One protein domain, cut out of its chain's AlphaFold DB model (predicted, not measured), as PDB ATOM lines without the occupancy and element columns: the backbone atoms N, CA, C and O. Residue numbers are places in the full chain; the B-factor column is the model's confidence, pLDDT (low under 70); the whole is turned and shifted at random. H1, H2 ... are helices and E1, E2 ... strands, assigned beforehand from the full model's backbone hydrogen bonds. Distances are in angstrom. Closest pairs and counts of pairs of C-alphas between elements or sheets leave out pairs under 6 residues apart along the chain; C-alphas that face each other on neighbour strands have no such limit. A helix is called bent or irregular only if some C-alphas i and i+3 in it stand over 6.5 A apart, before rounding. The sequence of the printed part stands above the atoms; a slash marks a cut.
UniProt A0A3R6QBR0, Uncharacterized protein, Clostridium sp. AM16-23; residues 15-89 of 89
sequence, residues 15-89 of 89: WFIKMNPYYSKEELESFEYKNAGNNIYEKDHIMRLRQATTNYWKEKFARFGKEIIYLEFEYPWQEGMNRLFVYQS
ATOM      1  N   TRP A  15      36.888  43.171  21.224       94.19
ATOM      2  CA  TRP A  15      36.239  42.173  20.387       94.19
ATOM      3  C   TRP A  15      35.521  42.862  19.239       94.19
ATOM      4  O   TRP A  15      34.657  43.703  19.472       94.19
ATOM      5  N   PHE A  16      35.842  42.473  18.008       95.31
ATOM      6  CA  PHE A  16      35.149  42.920  16.804       95.31
ATOM      7  C   PHE A  16      34.408  41.731  16.194       95.31
ATOM      8  O   PHE A  16      35.035  40.802  15.682       95.31
ATOM      9  N   ILE A  17      33.079  41.725  16.292       95.38
ATOM     10  CA  ILE A  17      32.265  40.548  15.972       95.38
ATOM     11  C   ILE A  17      31.305  40.888  14.840       95.38
ATOM     12  O   ILE A  17      30.320  41.603  15.035       95.38
ATOM     13  N   LYS A  18      31.579  40.338  13.653       95.12
ATOM     14  CA  LYS A  18      30.694  40.433  12.491       95.12
ATOM     15  C   LYS A  18      29.742  39.247  12.459       95.12
ATOM     16  O   LYS A  18      30.170  38.096  12.459       95.12
ATOM     17  N   MET A  19      28.455  39.538  12.338       94.69
ATOM     18  CA  MET A  19      27.388  38.557  12.197       94.69
ATOM     19  C   MET A  19      26.665  38.746  10.866       94.69
ATOM     20  O   MET A  19      26.511  39.864  10.367       94.69
ATOM     21  N   ASN A  20      26.205  37.633  10.299       93.88
ATOM     22  CA  ASN A  20      25.328  37.645   9.131       93.88
ATOM     23  C   ASN A  20      23.970  38.286   9.470       93.88
ATOM     24  O   ASN A  20      23.625  38.391  10.661       93.88
ATOM     25  N   PRO A  21      23.191  38.681   8.451       95.38
ATOM     26  CA  PRO A  21      21.836  39.165   8.652       95.38
ATOM     27  C   PRO A  21      20.945  38.160   9.373       95.38
ATOM     28  O   PRO A  21      21.244  36.963   9.452       95.38
ATOM     29  N   TYR A  22      19.865  38.685   9.942       95.06
ATOM     30  CA  TYR A  22      18.761  37.869  10.414       95.06
ATOM     31  C   TYR A  22      17.740  37.763   9.288       95.06
ATOM     32  O   TYR A  22      17.182  38.781   8.893       95.06
ATOM     33  N   TYR A  23      17.504  36.550   8.805       95.06
ATOM     34  CA  TYR A  23      16.589  36.299   7.695       95.06
ATOM     35  C   TYR A  23      15.238  35.789   8.195       95.06
ATOM     36  O   TYR A  23      15.159  35.039   9.177       95.06
ATOM     37  N   SER A  24      14.182  36.198   7.503       92.38
ATOM     38  CA  SER A  24      12.841  35.627   7.589       92.38
ATOM     39  C   SER A  24      12.826  34.176   7.102       92.38
ATOM     40  O   SER A  24      13.787  33.673   6.514       92.38
ATOM     41  N   LYS A  25      11.725  33.470   7.366       92.06
ATOM     42  CA  LYS A  25      11.585  32.080   6.921       92.06
ATOM     43  C   LYS A  25      11.524  32.010   5.393       92.06
ATOM     44  O   LYS A  25      12.143  31.133   4.803       92.06
ATOM     45  N   GLU A  26      10.830  32.961   4.784       94.00
ATOM     46  CA  GLU A  26      10.626  33.086   3.345       94.00
ATOM     47  C   GLU A  26      11.951  33.342   2.613       94.00
ATOM     48  O   GLU A  26      12.222  32.718   1.590       94.00
ATOM     49  N   GLU A  27      12.819  34.197   3.165       94.81
ATOM     50  CA  GLU A  27      14.173  34.419   2.637       94.81
ATOM     51  C   GLU A  27      15.040  33.159   2.749       94.81
ATOM     52  O   GLU A  27      15.715  32.767   1.804       94.81
ATOM     53  N   LEU A  28      15.009  32.465   3.891       94.56
ATOM     54  CA  LEU A  28      15.780  31.228   4.056       94.56
ATOM     55  C   LEU A  28      15.337  30.141   3.065       94.56
ATOM     56  O   LEU A  28      16.180  29.422   2.525       94.56
ATOM     57  N   GLU A  29      14.033  30.042   2.801       93.31
ATOM     58  CA  GLU A  29      13.477  29.150   1.782       93.31
ATOM     59  C   GLU A  29      13.912  29.557   0.367       93.31
ATOM     60  O   GLU A  29      14.318  28.685  -0.404       93.31
ATOM     61  N   SER A  30      13.915  30.855   0.036       94.75
ATOM     62  CA  SER A  30      14.354  31.348  -1.281       94.75
ATOM     63  C   SER A  30      15.849  31.115  -1.542       94.75
ATOM     64  O   SER A  30      16.252  30.899  -2.685       94.75
ATOM     65  N   PHE A  31      16.674  31.070  -0.491       93.38
ATOM     66  CA  PHE A  31      18.095  30.712  -0.584       93.38
ATOM     67  C   PHE A  31      18.343  29.197  -0.695       93.38
ATOM     68  O   PHE A  31      19.489  28.767  -0.885       93.38
ATOM     69  N   GLU A  32      17.283  28.386  -0.597       95.81
ATOM     70  CA  GLU A  32      17.309  26.921  -0.515       95.81
ATOM     71  C   GLU A  32      18.052  26.416   0.732       95.81
ATOM     72  O   GLU A  32      18.674  25.348   0.731       95.81
ATOM     73  N   TYR A  33      18.019  27.198   1.813       95.44
ATOM     74  CA  TYR A  33      18.657  26.837   3.070       95.44
ATOM     75  C   TYR A  33      17.742  25.932   3.890       95.44
ATOM     76  O   TYR A  33      16.613  26.281   4.230       95.44
ATOM     77  N   LYS A  34      18.253  24.762   4.270       95.38
ATOM     78  CA  LYS A  34      17.526  23.776   5.074       95.38
ATOM     79  C   LYS A  34      17.948  23.874   6.531       95.38
ATOM     80  O   LYS A  34      19.132  23.986   6.832       95.38
ATOM     81  N   ASN A  35      16.978  23.814   7.438       94.88
ATOM     82  CA  ASN A  35      17.247  23.802   8.872       94.88
ATOM     83  C   ASN A  35      17.776  22.418   9.289       94.88
ATOM     84  O   ASN A  35      17.050  21.429   9.217       94.88
ATOM     85  N   ALA A  36      19.028  22.366   9.740       94.44
ATOM     86  CA  ALA A  36      19.706  21.174  10.251       94.44
ATOM     87  C   ALA A  36      19.519  20.982  11.775       94.44
ATOM     88  O   ALA A  36      20.208  20.179  12.404       94.44
ATOM     89  N   GLY A  37      18.593  21.726  12.387       93.31
ATOM     90  CA  GLY A  37      18.342  21.762  13.826       93.31
ATOM     91  C   GLY A  37      19.092  22.895  14.533       93.31
ATOM     92  O   GLY A  37      20.052  23.463  14.020       93.31
ATOM     93  N   ASN A  38      18.652  23.253  15.745       92.12
ATOM     94  CA  ASN A  38      19.282  24.290  16.587       92.12
ATOM     95  C   ASN A  38      19.458  25.664  15.904       92.12
ATOM     96  O   ASN A  38      20.407  26.403  16.199       92.12
ATOM     97  N   ASN A  39      18.533  26.003  15.001       93.19
ATOM     98  CA  ASN A  39      18.576  27.183  14.131       93.19
ATOM     99  C   ASN A  39      19.814  27.238  13.223       93.19
ATOM    100  O   ASN A  39      20.215  28.320  12.801       93.19
ATOM    101  N   ILE A  40      20.449  26.103  12.944       95.44
ATOM    102  CA  ILE A  40      21.542  26.006  11.982       95.44
ATOM    103  C   ILE A  40      20.933  25.728  10.612       95.44
ATOM    104  O   ILE A  40      20.090  24.848  10.470       95.44
ATOM    105  N   TYR A  41      21.366  26.489   9.617       96.00
ATOM    106  CA  TYR A  41      20.909  26.379   8.243       96.00
ATOM    107  C   TYR A  41      22.068  25.991   7.332       96.00
ATOM    108  O   TYR A  41      23.163  26.559   7.423       96.00
ATOM    109  N   GLU A  42      21.814  25.033   6.449       96.31
ATOM    110  CA  GLU A  42      22.784  24.492   5.501       96.31
ATOM    111  C   GLU A  42      22.252  24.482   4.068       96.31
ATOM    112  O   GLU A  42      21.046  24.504   3.828       96.31
ATOM    113  N   LYS A  43      23.177  24.415   3.112       95.94
ATOM    114  CA  LYS A  43      22.902  24.164   1.696       95.94
ATOM    115  C   LYS A  43      23.983  23.239   1.160       95.94
ATOM    116  O   LYS A  43      25.158  23.512   1.394       95.94
ATOM    117  N   ASP A  44      23.587  22.163   0.485       95.38
ATOM    118  CA  ASP A  44      24.498  21.136  -0.042       95.38
ATOM    119  C   ASP A  44      25.434  20.558   1.035       95.38
ATOM    120  O   ASP A  44      26.632  20.395   0.818       95.38
ATOM    121  N   HIS A  45      24.891  20.304   2.235       92.12
ATOM    122  CA  HIS A  45      25.630  19.837   3.421       92.12
ATOM    123  C   HIS A  45      26.720  20.799   3.932       92.12
ATOM    124  O   HIS A  45      27.559  20.428   4.753       92.12
ATOM    125  N   ILE A  46      26.706  22.054   3.473       94.88
ATOM    126  CA  ILE A  46      27.588  23.120   3.946       94.88
ATOM    127  C   ILE A  46      26.789  24.048   4.857       94.88
ATOM    128  O   ILE A  46      25.807  24.659   4.430       94.88
ATOM    129  N   MET A  47      27.244  24.205   6.101       94.75
ATOM    130  CA  MET A  47      26.669  25.157   7.052       94.75
ATOM    131  C   MET A  47      26.818  26.594   6.534       94.75
ATOM    132  O   MET A  47      27.922  27.043   6.230       94.75
ATOM    133  N   ARG A  48      25.706  27.329   6.451       93.12
ATOM    134  CA  ARG A  48      25.662  28.702   5.922       93.12
ATOM    135  C   ARG A  48      25.506  29.741   7.017       93.12
ATOM    136  O   ARG A  48      26.191  30.762   6.997       93.12
ATOM    137  N   LEU A  49      24.619  29.495   7.977       93.25
ATOM    138  CA  LEU A  49      24.418  30.396   9.109       93.25
ATOM    139  C   LEU A  49      23.746  29.702  10.289       93.25
ATOM    140  O   LEU A  49      23.024  28.721  10.134       93.25
ATOM    141  N   ARG A  50      23.943  30.280  11.474       93.75
ATOM    142  CA  ARG A  50      23.100  30.032  12.638       93.75
ATOM    143  C   ARG A  50      22.196  31.234  12.853       93.75
ATOM    144  O   ARG A  50      22.671  32.340  13.105       93.75
ATOM    145  N   GLN A  51      20.903  30.996  12.762       94.62
ATOM    146  CA  GLN A  51      19.882  32.018  12.811       94.62
ATOM    147  C   GLN A  51      19.585  32.372  14.279       94.62
ATOM    148  O   GLN A  51      19.170  31.523  15.071       94.62
ATOM    149  N   ALA A  52      19.852  33.619  14.668       94.44
ATOM    150  CA  ALA A  52      19.573  34.120  16.012       94.44
ATOM    151  C   ALA A  52      19.503  35.653  16.042       94.44
ATOM    152  O   ALA A  52      20.236  36.350  15.324       94.44
ATOM    153  N   THR A  53      18.595  36.162  16.879       94.56
ATOM    154  CA  THR A  53      18.255  37.587  16.970       94.56
ATOM    155  C   THR A  53      19.438  38.407  17.469       94.56
ATOM    156  O   THR A  53      20.353  37.892  18.111       94.56
ATOM    157  N   THR A  54      19.420  39.709  17.188       95.94
ATOM    158  CA  THR A  54      20.417  40.639  17.732       95.94
ATOM    159  C   THR A  54      20.446  40.583  19.258       95.94
ATOM    160  O   THR A  54      21.524  40.459  19.828       95.94
ATOM    161  N   ASN A  55      19.283  40.572  19.920       96.38
ATOM    162  CA  ASN A  55      19.204  40.505  21.384       96.38
ATOM    163  C   ASN A  55      19.823  39.221  21.945       96.38
ATOM    164  O   ASN A  55      20.605  39.297  22.888       96.38
ATOM    165  N   TYR A  56      19.568  38.068  21.315       95.25
ATOM    166  CA  TYR A  56      20.216  36.813  21.706       95.25
ATOM    167  C   TYR A  56      21.745  36.938  21.674       95.25
ATOM    168  O   TYR A  56      22.429  36.518  22.606       95.25
ATOM    169  N   TRP A  57      22.298  37.524  20.610       95.19
ATOM    170  CA  TRP A  57      23.742  37.706  20.501       95.19
ATOM    171  C   TRP A  57      24.282  38.718  21.508       95.19
ATOM    172  O   TRP A  57      25.296  38.429  22.136       95.19
ATOM    173  N   LYS A  58      23.585  39.836  21.740       95.81
ATOM    174  CA  LYS A  58      23.967  40.812  22.772       95.81
ATOM    175  C   LYS A  58      24.039  40.175  24.156       95.81
ATOM    176  O   LYS A  58      25.026  40.368  24.857       95.81
ATOM    177  N   GLU A  59      23.062  39.349  24.525       95.50
ATOM    178  CA  GLU A  59      23.094  38.593  25.785       95.50
ATOM    179  C   GLU A  59      24.296  37.642  25.856       95.50
ATOM    180  O   GLU A  59      24.949  37.530  26.892       95.50
ATOM    181  N   LYS A  60      24.629  36.961  24.752       92.75
ATOM    182  CA  LYS A  60      25.784  36.050  24.703       92.75
ATOM    183  C   LYS A  60      27.129  36.764  24.698       92.75
ATOM    184  O   LYS A  60      28.093  36.161  25.171       92.75
ATOM    185  N   PHE A  61      27.201  37.984  24.171       93.06
ATOM    186  CA  PHE A  61      28.423  38.783  24.075       93.06
ATOM    187  C   PHE A  61      28.614  39.746  25.248       93.06
ATOM    188  O   PHE A  61      29.730  40.200  25.452       93.06
ATOM    189  N   ALA A  62      27.595  39.992  26.077       91.81
ATOM    190  CA  ALA A  62      27.702  40.846  27.266       91.81
ATOM    191  C   ALA A  62      28.826  40.427  28.233       91.81
ATOM    192  O   ALA A  62      29.395  41.260  28.929       91.81
ATOM    193  N   ARG A  63      29.185  39.139  28.253       89.25
ATOM    194  CA  ARG A  63      30.326  38.628  29.030       89.25
ATOM    195  C   ARG A  63      31.691  39.120  28.543       89.25
ATOM    196  O   ARG A  63      32.625  39.174  29.328       89.25
ATOM    197  N   PHE A  64      31.802  39.515  27.273       90.12
ATOM    198  CA  PHE A  64      33.035  40.051  26.695       90.12
ATOM    199  C   PHE A  64      33.362  41.467  27.181       90.12
ATOM    200  O   PHE A  64      34.406  41.997  26.815       90.12
ATOM    201  N   GLY A  65      32.472  42.077  27.967       91.75
ATOM    202  CA  GLY A  65      32.647  43.388  28.568       91.75
ATOM    203  C   GLY A  65      31.591  44.380  28.091       91.75
ATOM    204  O   GLY A  65      30.427  44.034  27.880       91.75
ATOM    205  N   LYS A  66      31.973  45.648  27.943       94.69
ATOM    206  CA  LYS A  66      31.031  46.723  27.608       94.69
ATOM    207  C   LYS A  66      30.814  46.808  26.097       94.69
ATOM    208  O   LYS A  66      31.782  46.986  25.363       94.69
ATOM    209  N   GLU A  67      29.558  46.757  25.637       96.94
ATOM    210  CA  GLU A  67      29.209  47.121  24.251       96.94
ATOM    211  C   GLU A  67      29.510  48.609  24.046       96.94
ATOM    212  O   GLU A  67      29.032  49.462  24.796       96.94
ATOM    213  N   ILE A  68      30.307  48.919  23.031       97.69
ATOM    214  CA  ILE A  68      30.687  50.296  22.686       97.69
ATOM    215  C   ILE A  68      30.144  50.692  21.321       97.69
ATOM    216  O   ILE A  68      29.880  51.870  21.095       97.69
ATOM    217  N   ILE A  69      29.973  49.723  20.417       97.56
ATOM    218  CA  ILE A  69      29.399  49.943  19.090       97.56
ATOM    219  C   ILE A  69      28.468  48.780  18.755       97.56
ATOM    220  O   ILE A  69      28.856  47.614  18.844       97.56
ATOM    221  N   TYR A  70      27.265  49.124  18.304       97.75
ATOM    222  CA  TYR A  70      26.393  48.261  17.520       97.75
ATOM    223  C   TYR A  70      26.039  49.003  16.238       97.75
ATOM    224  O   TYR A  70      25.572  50.141  16.306       97.75
ATOM    225  N   LEU A  71      26.251  48.372  15.087       97.19
ATOM    226  CA  LEU A  71      25.781  48.917  13.820       97.19
ATOM    227  C   LEU A  71      25.263  47.827  12.892       97.19
ATOM    228  O   LEU A  71      25.715  46.678  12.916       97.19
ATOM    229  N   GLU A  72      24.324  48.240  12.056       97.25
ATOM    230  CA  GLU A  72      23.779  47.469  10.953       97.25
ATOM    231  C   GLU A  72      24.264  48.076   9.642       97.25
ATOM    232  O   GLU A  72      24.335  49.299   9.509       97.25
ATOM    233  N   PHE A  73      24.644  47.231   8.690       96.25
ATOM    234  CA  PHE A  73      25.198  47.678   7.417       96.25
ATOM    235  C   PHE A  73      24.924  46.678   6.295       96.25
ATOM    236  O   PHE A  73      24.807  45.475   6.527       96.25
ATOM    237  N   GLU A  74      24.844  47.172   5.067       96.25
ATOM    238  CA  GLU A  74      24.577  46.359   3.881       96.25
ATOM    239  C   GLU A  74      25.876  45.953   3.183       96.25
ATOM    240  O   GLU A  74      26.873  46.683   3.201       96.25
ATOM    241  N   TYR A  75      25.848  44.800   2.515       93.75
ATOM    242  CA  TYR A  75      26.829  44.476   1.487       93.75
ATOM    243  C   TYR A  75      26.140  44.469   0.123       93.75
ATOM    244  O   TYR A  75      25.094  43.838  -0.009       93.75
ATOM    245  N   PRO A  76      26.750  45.046  -0.927       94.06
ATOM    246  CA  PRO A  76      26.160  45.051  -2.269       94.06
ATOM    247  C   PRO A  76      25.839  43.660  -2.841       94.06
ATOM    248  O   PRO A  76      25.035  43.540  -3.757       94.06
ATOM    249  N   TRP A  77      26.495  42.612  -2.339       91.06
ATOM    250  CA  TRP A  77      26.374  41.231  -2.815       91.06
ATOM    251  C   TRP A  77      25.600  40.310  -1.860       91.06
ATOM    252  O   TRP A  77      25.570  39.100  -2.080       91.06
ATOM    253  N   GLN A  78      25.032  40.835  -0.770       90.06
ATOM    254  CA  GLN A  78      24.288  40.041   0.203       90.06
ATOM    255  C   GLN A  78      23.058  40.812   0.672       90.06
ATOM    256  O   GLN A  78      23.181  41.871   1.276       90.06
ATOM    257  N   GLU A  79      21.885  40.225   0.455       88.62
ATOM    258  CA  GLU A  79      20.629  40.756   0.975       88.62
ATOM    259  C   GLU A  79      20.605  40.721   2.511       88.62
ATOM    260  O   GLU A  79      21.143  39.799   3.142       88.62
ATOM    261  N   GLY A  80      19.977  41.738   3.104       91.56
ATOM    262  CA  GLY A  80      19.807  41.897   4.543       91.56
ATOM    263  C   GLY A  80      20.930  42.664   5.250       91.56
ATOM    264  O   GLY A  80      22.051  42.827   4.764       91.56
ATOM    265  N   MET A  81      20.623  43.112   6.468       95.19
ATOM    266  CA  MET A  81      21.526  43.926   7.282       95.19
ATOM    267  C   MET A  81      22.533  43.061   8.033       95.19
ATOM    268  O   MET A  81      22.190  42.328   8.965       95.19
ATOM    269  N   ASN A  82      23.804  43.160   7.661       96.00
ATOM    270  CA  ASN A  82      24.887  42.591   8.446       96.00
ATOM    271  C   ASN A  82      25.017  43.361   9.754       96.00
ATOM    272  O   ASN A  82      24.720  44.549   9.831       96.00
ATOM    273  N   ARG A  83      25.463  42.667  10.797       96.81
ATOM    274  CA  ARG A  83      25.521  43.223  12.148       96.81
ATOM    275  C   ARG A  83      26.954  43.213  12.623       96.81
ATOM    276  O   ARG A  83      27.641  42.199  12.495       96.81
ATOM    277  N   LEU A  84      27.392  44.325  13.183       97.50
ATOM    278  CA  LEU A  84      28.703  44.448  13.787       97.50
ATOM    279  C   LEU A  84      28.554  44.867  15.243       97.50
ATOM    280  O   LEU A  84      27.870  45.841  15.555       97.50
ATOM    281  N   PHE A  85      29.243  44.136  16.113       97.50
ATOM    282  CA  PHE A  85      29.344  44.438  17.530       97.50
ATOM    283  C   PHE A  85      30.798  44.710  17.893       97.50
ATOM    284  O   PHE A  85      31.696  43.981  17.460       97.50
ATOM    285  N   VAL A  86      31.012  45.722  18.729       96.94
ATOM    286  CA  VAL A  86      32.303  45.975  19.369       96.94
ATOM    287  C   VAL A  86      32.125  45.971  20.876       96.94
ATOM    288  O   VAL A  86      31.326  46.747  21.406       96.94
ATOM    289  N   TYR A  87      32.892  45.115  21.549       95.75
ATOM    290  CA  TYR A  87      32.954  45.031  23.007       95.75
ATOM    291  C   TYR A  87      34.376  45.308  23.488       95.75
ATOM    292  O   TYR A  87      35.330  44.814  22.890       95.75
ATOM    293  N   GLN A  88      34.518  46.079  24.562       94.62
ATOM    294  CA  GLN A  88      35.790  46.245  25.269       94.62
ATOM    295  C   GLN A  88      35.791  45.392  26.534       94.62
ATOM    296  O   GLN A  88      34.868  45.519  27.343       94.62
ATOM    297  N   SER A  89      36.833  44.563  26.671       90.00
ATOM    298  CA  SER A  89      37.076  43.702  27.834       90.00
ATOM    299  C   SER A  89      37.639  44.451  29.031       90.00
ATOM    300  O   SER A  89      38.388  45.438  28.842       90.00
TER     301      SER A  89
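This is residues 15 to 89 of the 89 residues of an uncharacterized protein of Clostridium sp. AM16-23 (UniProt A0A3R6QBR0). A long antiparallel hairpin, E4 and E5, with the short strand E1 beside E5, makes a twisted three-stranded sheet, and helix H2 covers part of one face. Toward the other end of the longest axis sit a small separate hairpin, E2 and E3, and the short helix H1. The printed part has 75 residues, with two named helices and five named strands in the order E1 H1 E2 E3 H2 E4 E5; the larger sheet runs E1, E5, E4, all antiparallel. The class is mixed, helices and strands, and the whole is only just compact, close to loose, with a radius of gyration of the C-alphas of 13.5 A and spans of 38 by 28 by 18 A.

E1, residues 15 to 19, begins at C-alpha 15 (36.239, 42.173, 20.387) and is 12.6 A long. H1 is residues 25 to 30, E2 residues 40 to 43 and E3 residues 46 to 50. H2, residues 54 to 64, begins at C-alpha 54 (20.417, 40.639, 17.732) and is 15.5 A long; it is irregular, only just, with C-alphas 60 and 63 6.8 A apart. E4, residues 66 to 75, is 26.6 A long. E5, residues 78 to 88, is 28.3 A long, bends by 54 degrees at residue 81 and ends at C-alpha 88 (35.790, 46.245, 25.269).

In the larger sheet E5 is the inner strand, and the sheet is twisted, its C-alphas up to 4.4 A off the best plane. E1 and E5 are antiparallel at 163 degrees, with N 17 and O 85 within hydrogen-bond range at 2.9 A. E4 and E5 form a hairpin at 162 degrees, with N 82 and O 73 at 2.8 A. H2 is on this sheet, with a height over the sheet of 9.2 A; H2 and the sheet E1, E5, E4 are two layers, a helix on one face of a sheet. It lies over E5 and runs along the strands, at 23 degrees to E5 on the local plane; their closest C-alphas, of Phe 64 and Tyr 87, are 6.2 A apart. E2 and E3 form a hairpin at 148 degrees, with N 41 and O 49 at 2.8 A, and both are apart from E1, E4 and E5. Residues 34 to 35 pair antiparallel with residues 41 to 42 of E2. H1 is not on the larger sheet and is apart from H2. In H1 every O i to N i+4 pair is within hydrogen-bond range; in H2 5 of 7 are.

The two C-alphas farthest apart, of Ser 30 and Ser 89, are 38.9 A apart, while those of Trp 15 and Ser 89 are 7.6 A apart. The printed part has no cut and ends at the chain's last residue. The link from H1 to E2, 9 residues, is short; the other links are tight. The mean pLDDT of the printed part is 94.5, and no printed residue is under 70.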